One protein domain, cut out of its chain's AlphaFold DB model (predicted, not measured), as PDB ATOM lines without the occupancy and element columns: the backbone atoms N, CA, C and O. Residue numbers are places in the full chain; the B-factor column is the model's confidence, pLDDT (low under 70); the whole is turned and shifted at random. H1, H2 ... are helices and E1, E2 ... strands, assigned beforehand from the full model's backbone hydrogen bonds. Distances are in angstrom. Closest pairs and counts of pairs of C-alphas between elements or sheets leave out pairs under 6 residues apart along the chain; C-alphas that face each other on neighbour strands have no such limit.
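Overview. This is residues 250 to 324 of the 325 residues of the protein "Hypothetical protein" of Alexandrium catenella (UniProt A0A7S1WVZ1). A small three-stranded sheet with helix H2 along one face stands at one end of a rod-like outline; helix H1 leads into it, and a long stretch with no named element, residues 250 to 272, makes the other end. The 75 printed residues hold, in chain order, H1, E1, E2, E3 and H2, and the sheet is antiparallel in the order E1, E2, E3. The class is mixed, helices and strands, with 36 residues, under half, in named elements. The whole is loose, with a radius of gyration of the C-alphas of 14.6 A and spans of 50 by 23 by 17 A.

Arrangement. Residues 261 to 262 pair with residues 269 to 270, antiparallel. H1, residues 273 to 284, is followed by a meander, each strand the antiparallel neighbour of the one before: E1, residues 287 to 291, E2, residues 298 to 303, and E3, residues 309 to 312. E1 and E2 form a hairpin at 144 degrees, with N 288 and O 301 2.8 A apart, within hydrogen-bond range. E2 and E3 form another at 149 degrees, with N 300 and O 312 2.8 A apart, also within range. H2, residues 315 to 323, is on the sheet at a height of 8.6 A and runs along the strands, at 22 degrees to E3 on the local plane. It lies over E3 and only just over E2, where 3 of its C-alphas fall. Its closest C-alphas to E3 are those of Leu 318 and Ser 312, 5.5 A apart. H1 is not on the sheet, but only just, with 4 pairs of C-alphas within 10 A. H1 and H2 are close but not clearly touching, the closest C-alphas those of Phe 283 and Tyr 319 at 7.8 A, their lines about perpendicular at 85 degrees. In H1 and H2 every O i to N i+4 pair is within hydrogen-bond range.

Along the chain. H1 begins at C-alpha 273 (-18.706, -44.980, -40.873) and spans 16.3 A. E1 spans 13.5 A and E2 16.1 A. H2 ends at C-alpha 323 (-25.008, -32.701, -28.267).

Size, cuts and confidence. The two C-alphas farthest apart, those of Ala 256 and Gly 294, are 50.6 A apart. The printed part has no cut and no long link between named elements. Its mean pLDDT is 95.4, and no printed residue is under 70.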
ATOM      1  N   GLU A 250     -19.937 -39.992 -47.342       97.38
ATOM      2  CA  GLU A 250     -18.488 -39.835 -47.308       97.38
ATOM      3  C   GLU A 250     -18.152 -38.378 -47.639       97.38
ATOM      4  O   GLU A 250     -18.637 -37.843 -48.640       97.38
ATOM      5  N   ALA A 251     -17.362 -37.722 -46.791       93.75
ATOM      6  CA  ALA A 251     -16.832 -36.401 -47.086       93.75
ATOM      7  C   ALA A 251     -15.495 -36.509 -47.840       93.75
ATOM      8  O   ALA A 251     -14.783 -37.510 -47.702       93.75
ATOM      9  N   PRO A 252     -15.110 -35.470 -48.604       91.38
ATOM     10  CA  PRO A 252     -13.765 -35.367 -49.155       91.38
ATOM     11  C   PRO A 252     -12.696 -35.531 -48.065       91.38
ATOM     12  O   PRO A 252     -12.905 -35.145 -46.912       91.38
ATOM     13  N   ARG A 253     -11.546 -36.096 -48.444       90.75
ATOM     14  CA  ARG A 253     -10.408 -36.281 -47.536       90.75
ATOM     15  C   ARG A 253      -9.937 -34.936 -46.977       90.75
ATOM     16  O   ARG A 253      -9.889 -33.956 -47.716       90.75
ATOM     17  N   ASP A 254      -9.577 -34.922 -45.696       89.19
ATOM     18  CA  ASP A 254      -8.922 -33.775 -45.062       89.19
ATOM     19  C   ASP A 254      -7.509 -33.544 -45.641       89.19
ATOM     20  O   ASP A 254      -6.996 -34.351 -46.422       89.19
ATOM     21  N   ASP A 255      -6.846 -32.457 -45.236       88.12
ATOM     22  CA  ASP A 255      -5.474 -32.140 -45.674       88.12
ATOM     23  C   ASP A 255      -4.447 -33.219 -45.258       88.12
ATOM     24  O   ASP A 255      -3.360 -33.311 -45.827       88.12
ATOM     25  N   ALA A 256      -4.796 -34.071 -44.286       88.69
ATOM     26  CA  ALA A 256      -4.012 -35.229 -43.859       88.69
ATOM     27  C   ALA A 256      -4.361 -36.516 -44.639       88.69
ATOM     28  O   ALA A 256      -3.839 -37.590 -44.331       88.69
ATOM     29  N   GLY A 257      -5.234 -36.431 -45.646       93.56
ATOM     30  CA  GLY A 257      -5.650 -37.552 -46.485       93.56
ATOM     31  C   GLY A 257      -6.618 -38.528 -45.809       93.56
ATOM     32  O   GLY A 257      -6.842 -39.617 -46.344       93.56
ATOM     33  N   ARG A 258      -7.191 -38.177 -44.656       94.06
ATOM     34  CA  ARG A 258      -8.158 -39.000 -43.924       94.06
ATOM     35  C   ARG A 258      -9.568 -38.700 -44.409       94.06
ATOM     36  O   ARG A 258      -9.996 -37.551 -44.463       94.06
ATOM     37  N   THR A 259     -10.301 -39.754 -44.733       94.75
ATOM     38  CA  THR A 259     -11.739 -39.679 -44.997       94.75
ATOM     39  C   THR A 259     -12.490 -39.565 -43.670       94.75
ATOM     40  O   THR A 259     -12.192 -40.304 -42.731       94.75
ATOM     41  N   TYR A 260     -13.487 -38.684 -43.604       95.62
ATOM     42  CA  TYR A 260     -14.477 -38.666 -42.528       95.62
ATOM     43  C   TYR A 260     -15.888 -38.820 -43.103       95.62
ATOM     44  O   TYR A 260     -16.117 -38.690 -44.307       95.62
ATOM     45  N   TRP A 261     -16.834 -39.135 -42.231       97.75
ATOM     46  CA  TRP A 261     -18.225 -39.390 -42.569       97.75
ATOM     47  C   TRP A 261     -19.098 -38.311 -41.948       97.75
ATOM     48  O   TRP A 261     -18.828 -37.862 -40.828       97.75
ATOM     49  N   PHE A 262     -20.154 -37.912 -42.654       97.69
ATOM     50  CA  PHE A 262     -21.108 -36.926 -42.160       97.69
ATOM     51  C   PHE A 262     -22.558 -37.293 -42.479       97.69
ATOM     52  O   PHE A 262     -22.839 -38.027 -43.430       97.69
ATOM     53  N   ASN A 263     -23.477 -36.776 -41.665       97.75
ATOM     54  CA  ASN A 263     -24.914 -36.888 -41.883       97.75
ATOM     55  C   ASN A 263     -25.459 -35.574 -42.474       97.75
ATOM     56  O   ASN A 263     -25.308 -34.530 -41.838       97.75
ATOM     57  N   PRO A 264     -26.104 -35.583 -43.656       96.56
ATOM     58  CA  PRO A 264     -26.566 -34.367 -44.324       96.56
ATOM     59  C   PRO A 264     -27.747 -33.676 -43.622       96.56
ATOM     60  O   PRO A 264     -28.007 -32.510 -43.896       96.56
ATOM     61  N   HIS A 265     -28.461 -34.359 -42.726       95.44
ATOM     62  CA  HIS A 265     -29.617 -33.809 -42.011       95.44
ATOM     63  C   HIS A 265     -29.238 -33.196 -40.661       95.44
ATOM     64  O   HIS A 265     -29.767 -32.154 -40.280       95.44
ATOM     65  N   THR A 266     -28.312 -33.828 -39.936       96.44
ATOM     66  CA  THR A 266     -27.887 -33.387 -38.593       96.44
ATOM     67  C   THR A 266     -26.545 -32.661 -38.586       96.44
ATOM     68  O   THR A 266     -26.212 -32.009 -37.600       96.44
ATOM     69  N   HIS A 267     -25.759 -32.785 -39.660       95.88
ATOM     70  CA  HIS A 267     -24.350 -32.382 -39.744       95.88
ATOM     71  C   HIS A 267     -23.454 -33.069 -38.697       95.88
ATOM     72  O   HIS A 267     -22.345 -32.617 -38.420       95.88
ATOM     73  N   ALA A 268     -23.906 -34.187 -38.122       96.94
ATOM     74  CA  ALA A 268     -23.068 -35.023 -37.278       96.94
ATOM     75  C   ALA A 268     -21.873 -35.555 -38.081       96.94
ATOM     76  O   ALA A 268     -22.041 -35.972 -39.227       96.94
ATOM     77  N   THR A 269     -20.688 -35.578 -37.469       97.00
ATOM     78  CA  THR A 269     -19.457 -36.093 -38.084       97.00
ATOM     79  C   THR A 269     -18.804 -37.189 -37.241       97.00
ATOM     80  O   THR A 269     -18.908 -37.224 -36.002       97.00
ATOM     81  N   ASP A 270     -18.123 -38.111 -37.922       97.56
ATOM     82  CA  ASP A 270     -17.272 -39.139 -37.321       97.56
ATOM     83  C   ASP A 270     -16.134 -39.539 -38.273       97.56
ATOM     84  O   ASP A 270     -16.258 -39.433 -39.492       97.56
ATOM     85  N   TRP A 271     -15.026 -40.031 -37.728       96.31
ATOM     86  CA  TRP A 271     -13.913 -40.565 -38.517       96.31
ATOM     87  C   TRP A 271     -14.200 -41.972 -39.051       96.31
ATOM     88  O   TRP A 271     -13.552 -42.425 -39.991       96.31
ATOM     89  N   THR A 272     -15.179 -42.668 -38.473       96.81
ATOM     90  CA  THR A 272     -15.579 -44.017 -38.878       96.81
ATOM     91  C   THR A 272     -17.037 -44.044 -39.320       96.81
ATOM     92  O   THR A 272     -17.896 -43.410 -38.706       96.81
ATOM     93  N   LYS A 273     -17.334 -44.815 -40.375       97.69
ATOM     94  CA  LYS A 273     -18.706 -44.980 -40.873       97.69
ATOM     95  C   LYS A 273     -19.618 -45.530 -39.777       97.69
ATOM     96  O   LYS A 273     -20.676 -44.968 -39.518       97.69
ATOM     97  N   ASP A 274     -19.164 -46.581 -39.097       98.25
ATOM     98  CA  ASP A 274     -19.924 -47.256 -38.043       98.25
ATOM     99  C   ASP A 274     -20.152 -46.354 -36.823       98.25
ATOM    100  O   ASP A 274     -21.245 -46.359 -36.257       98.25
ATOM    101  N   GLY A 275     -19.169 -45.522 -36.457       97.88
ATOM    102  CA  GLY A 275     -19.318 -44.533 -35.387       97.88
ATOM    103  C   GLY A 275     -20.402 -43.500 -35.696       97.88
ATOM    104  O   GLY A 275     -21.220 -43.180 -34.830       97.88
ATOM    105  N   LEU A 276     -20.478 -43.031 -36.947       98.19
ATOM    106  CA  LEU A 276     -21.552 -42.130 -37.364       98.19
ATOM    107  C   LEU A 276     -22.917 -42.830 -37.418       98.19
ATOM    108  O   LEU A 276     -23.901 -42.252 -36.961       98.19
ATOM    109  N   ILE A 277     -22.988 -44.069 -37.920       98.31
ATOM    110  CA  ILE A 277     -24.233 -44.860 -37.921       98.31
ATOM    111  C   ILE A 277     -24.760 -45.005 -36.491       98.31
ATOM    112  O   ILE A 277     -25.945 -44.786 -36.246       98.31
ATOM    113  N   GLN A 278     -23.887 -45.323 -35.533       98.25
ATOM    114  CA  GLN A 278     -24.270 -45.455 -34.129       98.25
ATOM    115  C   GLN A 278     -24.817 -44.136 -33.561       98.25
ATOM    116  O   GLN A 278     -25.895 -44.136 -32.965       98.25
ATOM    117  N   LYS A 279     -24.144 -43.004 -33.814       97.81
ATOM    118  CA  LYS A 279     -24.632 -41.666 -33.423       97.81
ATOM    119  C   LYS A 279     -25.998 -41.343 -34.032       97.81
ATOM    120  O   LYS A 279     -26.882 -40.850 -33.332       97.81
ATOM    121  N   ASN A 280     -26.185 -41.646 -35.318       97.94
ATOM    122  CA  ASN A 280     -27.456 -41.446 -36.009       97.94
ATOM    123  C   ASN A 280     -28.568 -42.284 -35.367       97.94
ATOM    124  O   ASN A 280     -29.626 -41.743 -35.062       97.94
ATOM    125  N   ARG A 281     -28.323 -43.575 -35.089       98.12
ATOM    126  CA  ARG A 281     -29.293 -44.453 -34.406       98.12
ATOM    127  C   ARG A 281     -29.679 -43.905 -33.034       98.12
ATOM    128  O   ARG A 281     -30.862 -43.834 -32.717       98.12
ATOM    129  N   GLU A 282     -28.702 -43.499 -32.227       96.94
ATOM    130  CA  GLU A 282     -28.949 -42.949 -30.888       96.94
ATOM    131  C   GLU A 282     -29.802 -41.677 -30.923       96.94
ATOM    132  O   GLU A 282     -30.711 -41.521 -30.103       96.94
ATOM    133  N   PHE A 283     -29.541 -40.790 -31.886       97.38
ATOM    134  CA  PHE A 283     -30.314 -39.566 -32.065       97.38
ATOM    135  C   PHE A 283     -31.724 -39.849 -32.608       97.38
ATOM    136  O   PHE A 283     -32.704 -39.403 -32.009       97.38
ATOM    137  N   TYR A 284     -31.841 -40.632 -33.687       96.69
ATOM    138  CA  TYR A 284     -33.110 -40.930 -34.361       96.69
ATOM    139  C   TYR A 284     -34.079 -41.737 -33.493       96.69
ATOM    140  O   TYR A 284     -35.275 -41.468 -33.523       96.69
ATOM    141  N   ASN A 285     -33.588 -42.646 -32.642       97.12
ATOM    142  CA  ASN A 285     -34.431 -43.430 -31.725       97.12
ATOM    143  C   ASN A 285     -35.222 -42.577 -30.718       97.12
ATOM    144  O   ASN A 285     -36.168 -43.060 -30.099       97.12
ATOM    145  N   ARG A 286     -34.812 -41.325 -30.514       97.19
ATOM    146  CA  ARG A 286     -35.420 -40.373 -29.573       97.19
ATOM    147  C   ARG A 286     -36.077 -39.194 -30.282       97.19
ATOM    148  O   ARG A 286     -36.593 -38.291 -29.620       97.19
ATOM    149  N   LEU A 287     -36.005 -39.181 -31.609       97.06
ATOM    150  CA  LEU A 287     -36.511 -38.121 -32.451       97.06
ATOM    151  C   LEU A 287     -37.978 -38.397 -32.778       97.06
ATOM    152  O   LEU A 287     -38.366 -39.501 -33.143       97.06
ATOM    153  N   SER A 288     -38.802 -37.369 -32.664       96.12
ATOM    154  CA  SER A 288     -40.190 -37.392 -33.104       96.12
ATOM    155  C   SER A 288     -40.498 -36.109 -33.853       96.12
ATOM    156  O   SER A 288     -39.875 -35.073 -33.625       96.12
ATOM    157  N   TRP A 289     -41.461 -36.174 -34.759       95.25
ATOM    158  CA  TRP A 289     -41.991 -35.001 -35.424       95.25
ATOM    159  C   TRP A 289     -43.446 -34.810 -35.031       95.25
ATOM    160  O   TRP A 289     -44.219 -35.769 -35.007       95.25
ATOM    161  N   GLY A 290     -43.838 -33.573 -34.752       94.31
ATOM    162  CA  GLY A 290     -45.243 -33.276 -34.542       94.31
ATOM    163  C   GLY A 290     -45.524 -31.802 -34.337       94.31
ATOM    164  O   GLY A 290     -44.619 -30.990 -34.160       94.31
ATOM    165  N   GLU A 291     -46.811 -31.481 -34.325       94.44
ATOM    166  CA  GLU A 291     -47.299 -30.133 -34.058       94.44
ATOM    167  C   GLU A 291     -46.939 -29.711 -32.629       94.44
ATOM    168  O   GLU A 291     -47.040 -30.489 -31.668       94.44
ATOM    169  N   GLU A 292     -46.456 -28.487 -32.475       91.88
ATOM    170  CA  GLU A 292     -46.279 -27.866 -31.177       91.88
ATOM    171  C   GLU A 292     -47.650 -27.412 -30.628       91.88
ATOM    172  O   GLU A 292     -48.452 -26.815 -31.353       91.88
ATOM    173  N   PRO A 293     -47.975 -27.726 -29.356       91.00
ATOM    174  CA  PRO A 293     -49.297 -27.458 -28.805       91.00
ATOM    175  C   PRO A 293     -49.709 -25.986 -28.924       91.00
ATOM    176  O   PRO A 293     -49.120 -25.107 -28.300       91.00
ATOM    177  N   GLY A 294     -50.769 -25.732 -29.695       92.56
ATOM    178  CA  GLY A 294     -51.385 -24.411 -29.820       92.56
ATOM    179  C   GLY A 294     -50.749 -23.475 -30.850       92.56
ATOM    180  O   GLY A 294     -51.277 -22.379 -31.033       92.56
ATOM    181  N   THR A 295     -49.677 -23.874 -31.545       85.25
ATOM    182  CA  THR A 295     -48.961 -22.978 -32.474       85.25
ATOM    183  C   THR A 295     -49.204 -23.286 -33.955       85.25
ATOM    184  O   THR A 295     -48.873 -22.451 -34.792       85.25
ATOM    185  N   ARG A 296     -49.817 -24.431 -34.317       91.38
ATOM    186  CA  ARG A 296     -49.906 -24.945 -35.711       91.38
ATOM    187  C   ARG A 296     -48.551 -25.087 -36.418       91.38
ATOM    188  O   ARG A 296     -48.509 -25.382 -37.613       91.38
ATOM    189  N   VAL A 297     -47.452 -24.887 -35.696       90.69
ATOM    190  CA  VAL A 297     -46.091 -25.069 -36.185       90.69
ATOM    191  C   VAL A 297     -45.714 -26.512 -35.915       90.69
ATOM    192  O   VAL A 297     -45.937 -27.035 -34.823       90.69
ATOM    193  N   PHE A 298     -45.160 -27.178 -36.917       92.69
ATOM    194  CA  PHE A 298     -44.600 -28.499 -36.720       92.69
ATOM    195  C   PHE A 298     -43.103 -28.396 -36.455       92.69
ATOM    196  O   PHE A 298     -42.393 -27.666 -37.143       92.69
ATOM    197  N   VAL A 299     -42.640 -29.144 -35.459       95.62
ATOM    198  CA  VAL A 299     -41.255 -29.108 -34.993       95.62
ATOM    199  C   VAL A 299     -40.723 -30.519 -34.786       95.62
ATOM    200  O   VAL A 299     -41.462 -31.456 -34.455       95.62
ATOM    201  N   TRP A 300     -39.411 -30.665 -34.943       96.50
ATOM    202  CA  TRP A 300     -38.684 -31.832 -34.476       96.50
ATOM    203  C   TRP A 300     -38.576 -31.759 -32.959       96.50
ATOM    204  O   TRP A 300     -38.275 -30.706 -32.400       96.50
ATOM    205  N   LYS A 301     -38.816 -32.880 -32.289       97.12
ATOM    206  CA  LYS A 301     -38.766 -33.014 -30.835       97.12
ATOM    207  C   LYS A 301     -37.830 -34.156 -30.481       97.12
ATOM    208  O   LYS A 301     -37.926 -35.235 -31.061       97.12
ATOM    209  N   TRP A 302     -36.957 -33.933 -29.510       97.88
ATOM    210  CA  TRP A 302     -36.035 -34.946 -29.011       97.88
ATOM    211  C   TRP A 302     -36.176 -35.100 -27.497       97.88
ATOM    212  O   TRP A 302     -36.283 -34.098 -26.782       97.88
ATOM    213  N   ILE A 303     -36.189 -36.348 -27.017       97.31
ATOM    214  CA  ILE A 303     -36.329 -36.681 -25.591       97.31
ATOM    215  C   ILE A 303     -35.059 -37.373 -25.080       97.31
ATOM    216  O   ILE A 303     -34.694 -38.481 -25.494       97.31
ATOM    217  N   GLY A 304     -34.380 -36.701 -24.156       94.88
ATOM    218  CA  GLY A 304     -33.147 -37.170 -23.541       94.88
ATOM    219  C   GLY A 304     -33.341 -38.278 -22.518       94.88
ATOM    220  O   GLY A 304     -34.467 -38.595 -22.147       94.88
ATOM    221  N   PRO A 305     -32.245 -38.925 -22.083       92.44
ATOM    222  CA  PRO A 305     -32.309 -40.014 -21.106       92.44
ATOM    223  C   PRO A 305     -32.830 -39.531 -19.750       92.44
ATOM    224  O   PRO A 305     -33.455 -40.304 -19.038       92.44
ATOM    225  N   ASP A 306     -32.639 -38.247 -19.452       94.88
ATOM    226  CA  ASP A 306     -33.084 -37.590 -18.222       94.88
ATOM    227  C   ASP A 306     -34.452 -36.895 -18.390       94.88
ATOM    228  O   ASP A 306     -34.707 -35.868 -17.761       94.88
ATOM    229  N   ASP A 307     -35.288 -37.355 -19.329       94.38
ATOM    230  CA  ASP A 307     -36.578 -36.746 -19.710       94.38
ATOM    231  C   ASP A 307     -36.516 -35.276 -20.175       94.38
ATOM    232  O   ASP A 307     -37.545 -34.621 -20.373       94.38
ATOM    233  N   ARG A 308     -35.313 -34.739 -20.417       96.12
ATOM    234  CA  ARG A 308     -35.129 -33.400 -20.992       96.12
ATOM    235  C   ARG A 308     -35.666 -33.361 -22.417       96.12
ATOM    236  O   ARG A 308     -35.315 -34.205 -23.241       96.12
ATOM    237  N   ARG A 309     -36.501 -32.366 -22.711       97.06
ATOM    238  CA  ARG A 309     -37.153 -32.200 -24.015       97.06
ATOM    239  C   ARG A 309     -36.570 -31.000 -24.739       97.06
ATOM    240  O   ARG A 309     -36.511 -29.913 -24.172       97.06
ATOM    241  N   HIS A 310     -36.193 -31.205 -25.992       97.44
ATOM    242  CA  HIS A 310     -35.753 -30.150 -26.899       97.44
ATOM    243  C   HIS A 310     -36.661 -30.137 -28.125       97.44
ATOM    244  O   HIS A 310     -37.130 -31.196 -28.550       97.44
ATOM    245  N   ALA A 311     -36.915 -28.953 -28.679       96.94
ATOM    246  CA  ALA A 311     -37.692 -28.793 -29.899       96.94
ATOM    247  C   ALA A 311     -37.077 -27.714 -30.794       96.94
ATOM    248  O   ALA A 311     -36.594 -26.703 -30.288       96.94
ATOM    249  N   SER A 312     -37.085 -27.943 -32.105       95.94
ATOM    250  CA  SER A 312     -36.687 -26.958 -33.115       95.94
ATOM    251  C   SER A 312     -37.375 -27.272 -34.446       95.94
ATOM    252  O   SER A 312     -37.711 -28.421 -34.740       95.94
ATOM    253  N   GLU A 313     -37.574 -26.248 -35.269       94.00
ATOM    254  CA  GLU A 313     -38.043 -26.380 -36.651       94.00
ATOM    255  C   GLU A 313     -37.009 -27.099 -37.546       94.00
ATOM    256  O   GLU A 313     -37.374 -27.684 -38.565       94.00
ATOM    257  N   SER A 314     -35.727 -27.127 -37.150       94.56
ATOM    258  CA  SER A 314     -34.625 -27.751 -37.893       94.56
ATOM    259  C   SER A 314     -33.982 -28.911 -37.130       94.56
ATOM    260  O   SER A 314     -33.595 -28.794 -35.966       94.56
ATOM    261  N   MET A 315     -33.774 -30.034 -37.822       95.06
ATOM    262  CA  MET A 315     -33.088 -31.202 -37.260       95.06
ATOM    263  C   MET A 315     -31.619 -30.912 -36.923       95.06
ATOM    264  O   MET A 315     -31.097 -31.434 -35.939       95.06
ATOM    265  N   GLN A 316     -30.969 -30.046 -37.705       96.00
ATOM    266  CA  GLN A 316     -29.592 -29.625 -37.468       96.00
ATOM    267  C   GLN A 316     -29.476 -28.849 -36.154       96.00
ATOM    268  O   GLN A 316     -28.615 -29.142 -35.330       96.00
ATOM    269  N   GLU A 317     -30.351 -27.867 -35.936       95.62
ATOM    270  CA  GLU A 317     -30.344 -27.074 -34.706       95.62
ATOM    271  C   GLU A 317     -30.686 -27.941 -33.489       95.62
ATOM    272  O   GLU A 317     -30.002 -27.868 -32.467       95.62
ATOM    273  N   LEU A 318     -31.673 -28.831 -33.623       97.00
ATOM    274  CA  LEU A 318     -32.022 -29.777 -32.568       97.00
ATOM    275  C   LEU A 318     -30.836 -30.671 -32.179       97.00
ATOM    276  O   LEU A 318     -30.577 -30.875 -30.993       97.00
ATOM    277  N   TYR A 319     -30.083 -31.176 -33.159       97.19
ATOM    278  CA  TYR A 319     -28.893 -31.990 -32.904       97.19
ATOM    279  C   TYR A 319     -27.808 -31.211 -32.141       97.19
ATOM    280  O   TYR A 319     -27.229 -31.735 -31.183       97.19
ATOM    281  N   LYS A 320     -27.570 -29.943 -32.507       96.31
ATOM    282  CA  LYS A 320     -26.638 -29.049 -31.795       96.31
ATOM    283  C   LYS A 320     -27.054 -28.824 -30.344       96.31
ATOM    284  O   LYS A 320     -26.240 -28.983 -29.436       96.31
ATOM    285  N   MET A 321     -28.337 -28.539 -30.105       96.62
ATOM    286  CA  MET A 321     -28.881 -28.343 -28.752       96.62
ATOM    287  C   MET A 321     -28.665 -29.563 -27.851       96.62
ATOM    288  O   MET A 321     -28.351 -29.413 -26.673       96.62
ATOM    289  N   VAL A 322     -28.835 -30.767 -28.403       96.81
ATOM    290  CA  VAL A 322     -28.744 -32.024 -27.653       96.81
ATOM    291  C   VAL A 322     -27.297 -32.444 -27.392       96.81
ATOM    292  O   VAL A 322     -26.989 -32.965 -26.321       96.81
ATOM    293  N   THR A 323     -26.403 -32.240 -28.360       95.44
ATOM    294  CA  THR A 323     -25.008 -32.701 -28.267       95.44
ATOM    295  C   THR A 323     -24.040 -31.644 -27.737       95.44
ATOM    296  O   THR A 323     -22.916 -31.990 -27.369       95.44
ATOM    297  N   GLY A 324     -24.457 -30.375 -27.686       92.56
ATOM    298  CA  GLY A 324     -23.614 -29.245 -27.292       92.56
ATOM    299  C   GLY A 324     -22.491 -28.936 -28.289       92.56
ATOM    300  O   GLY A 324     -21.490 -28.339 -27.896       92.56
TER     301      GLY A 324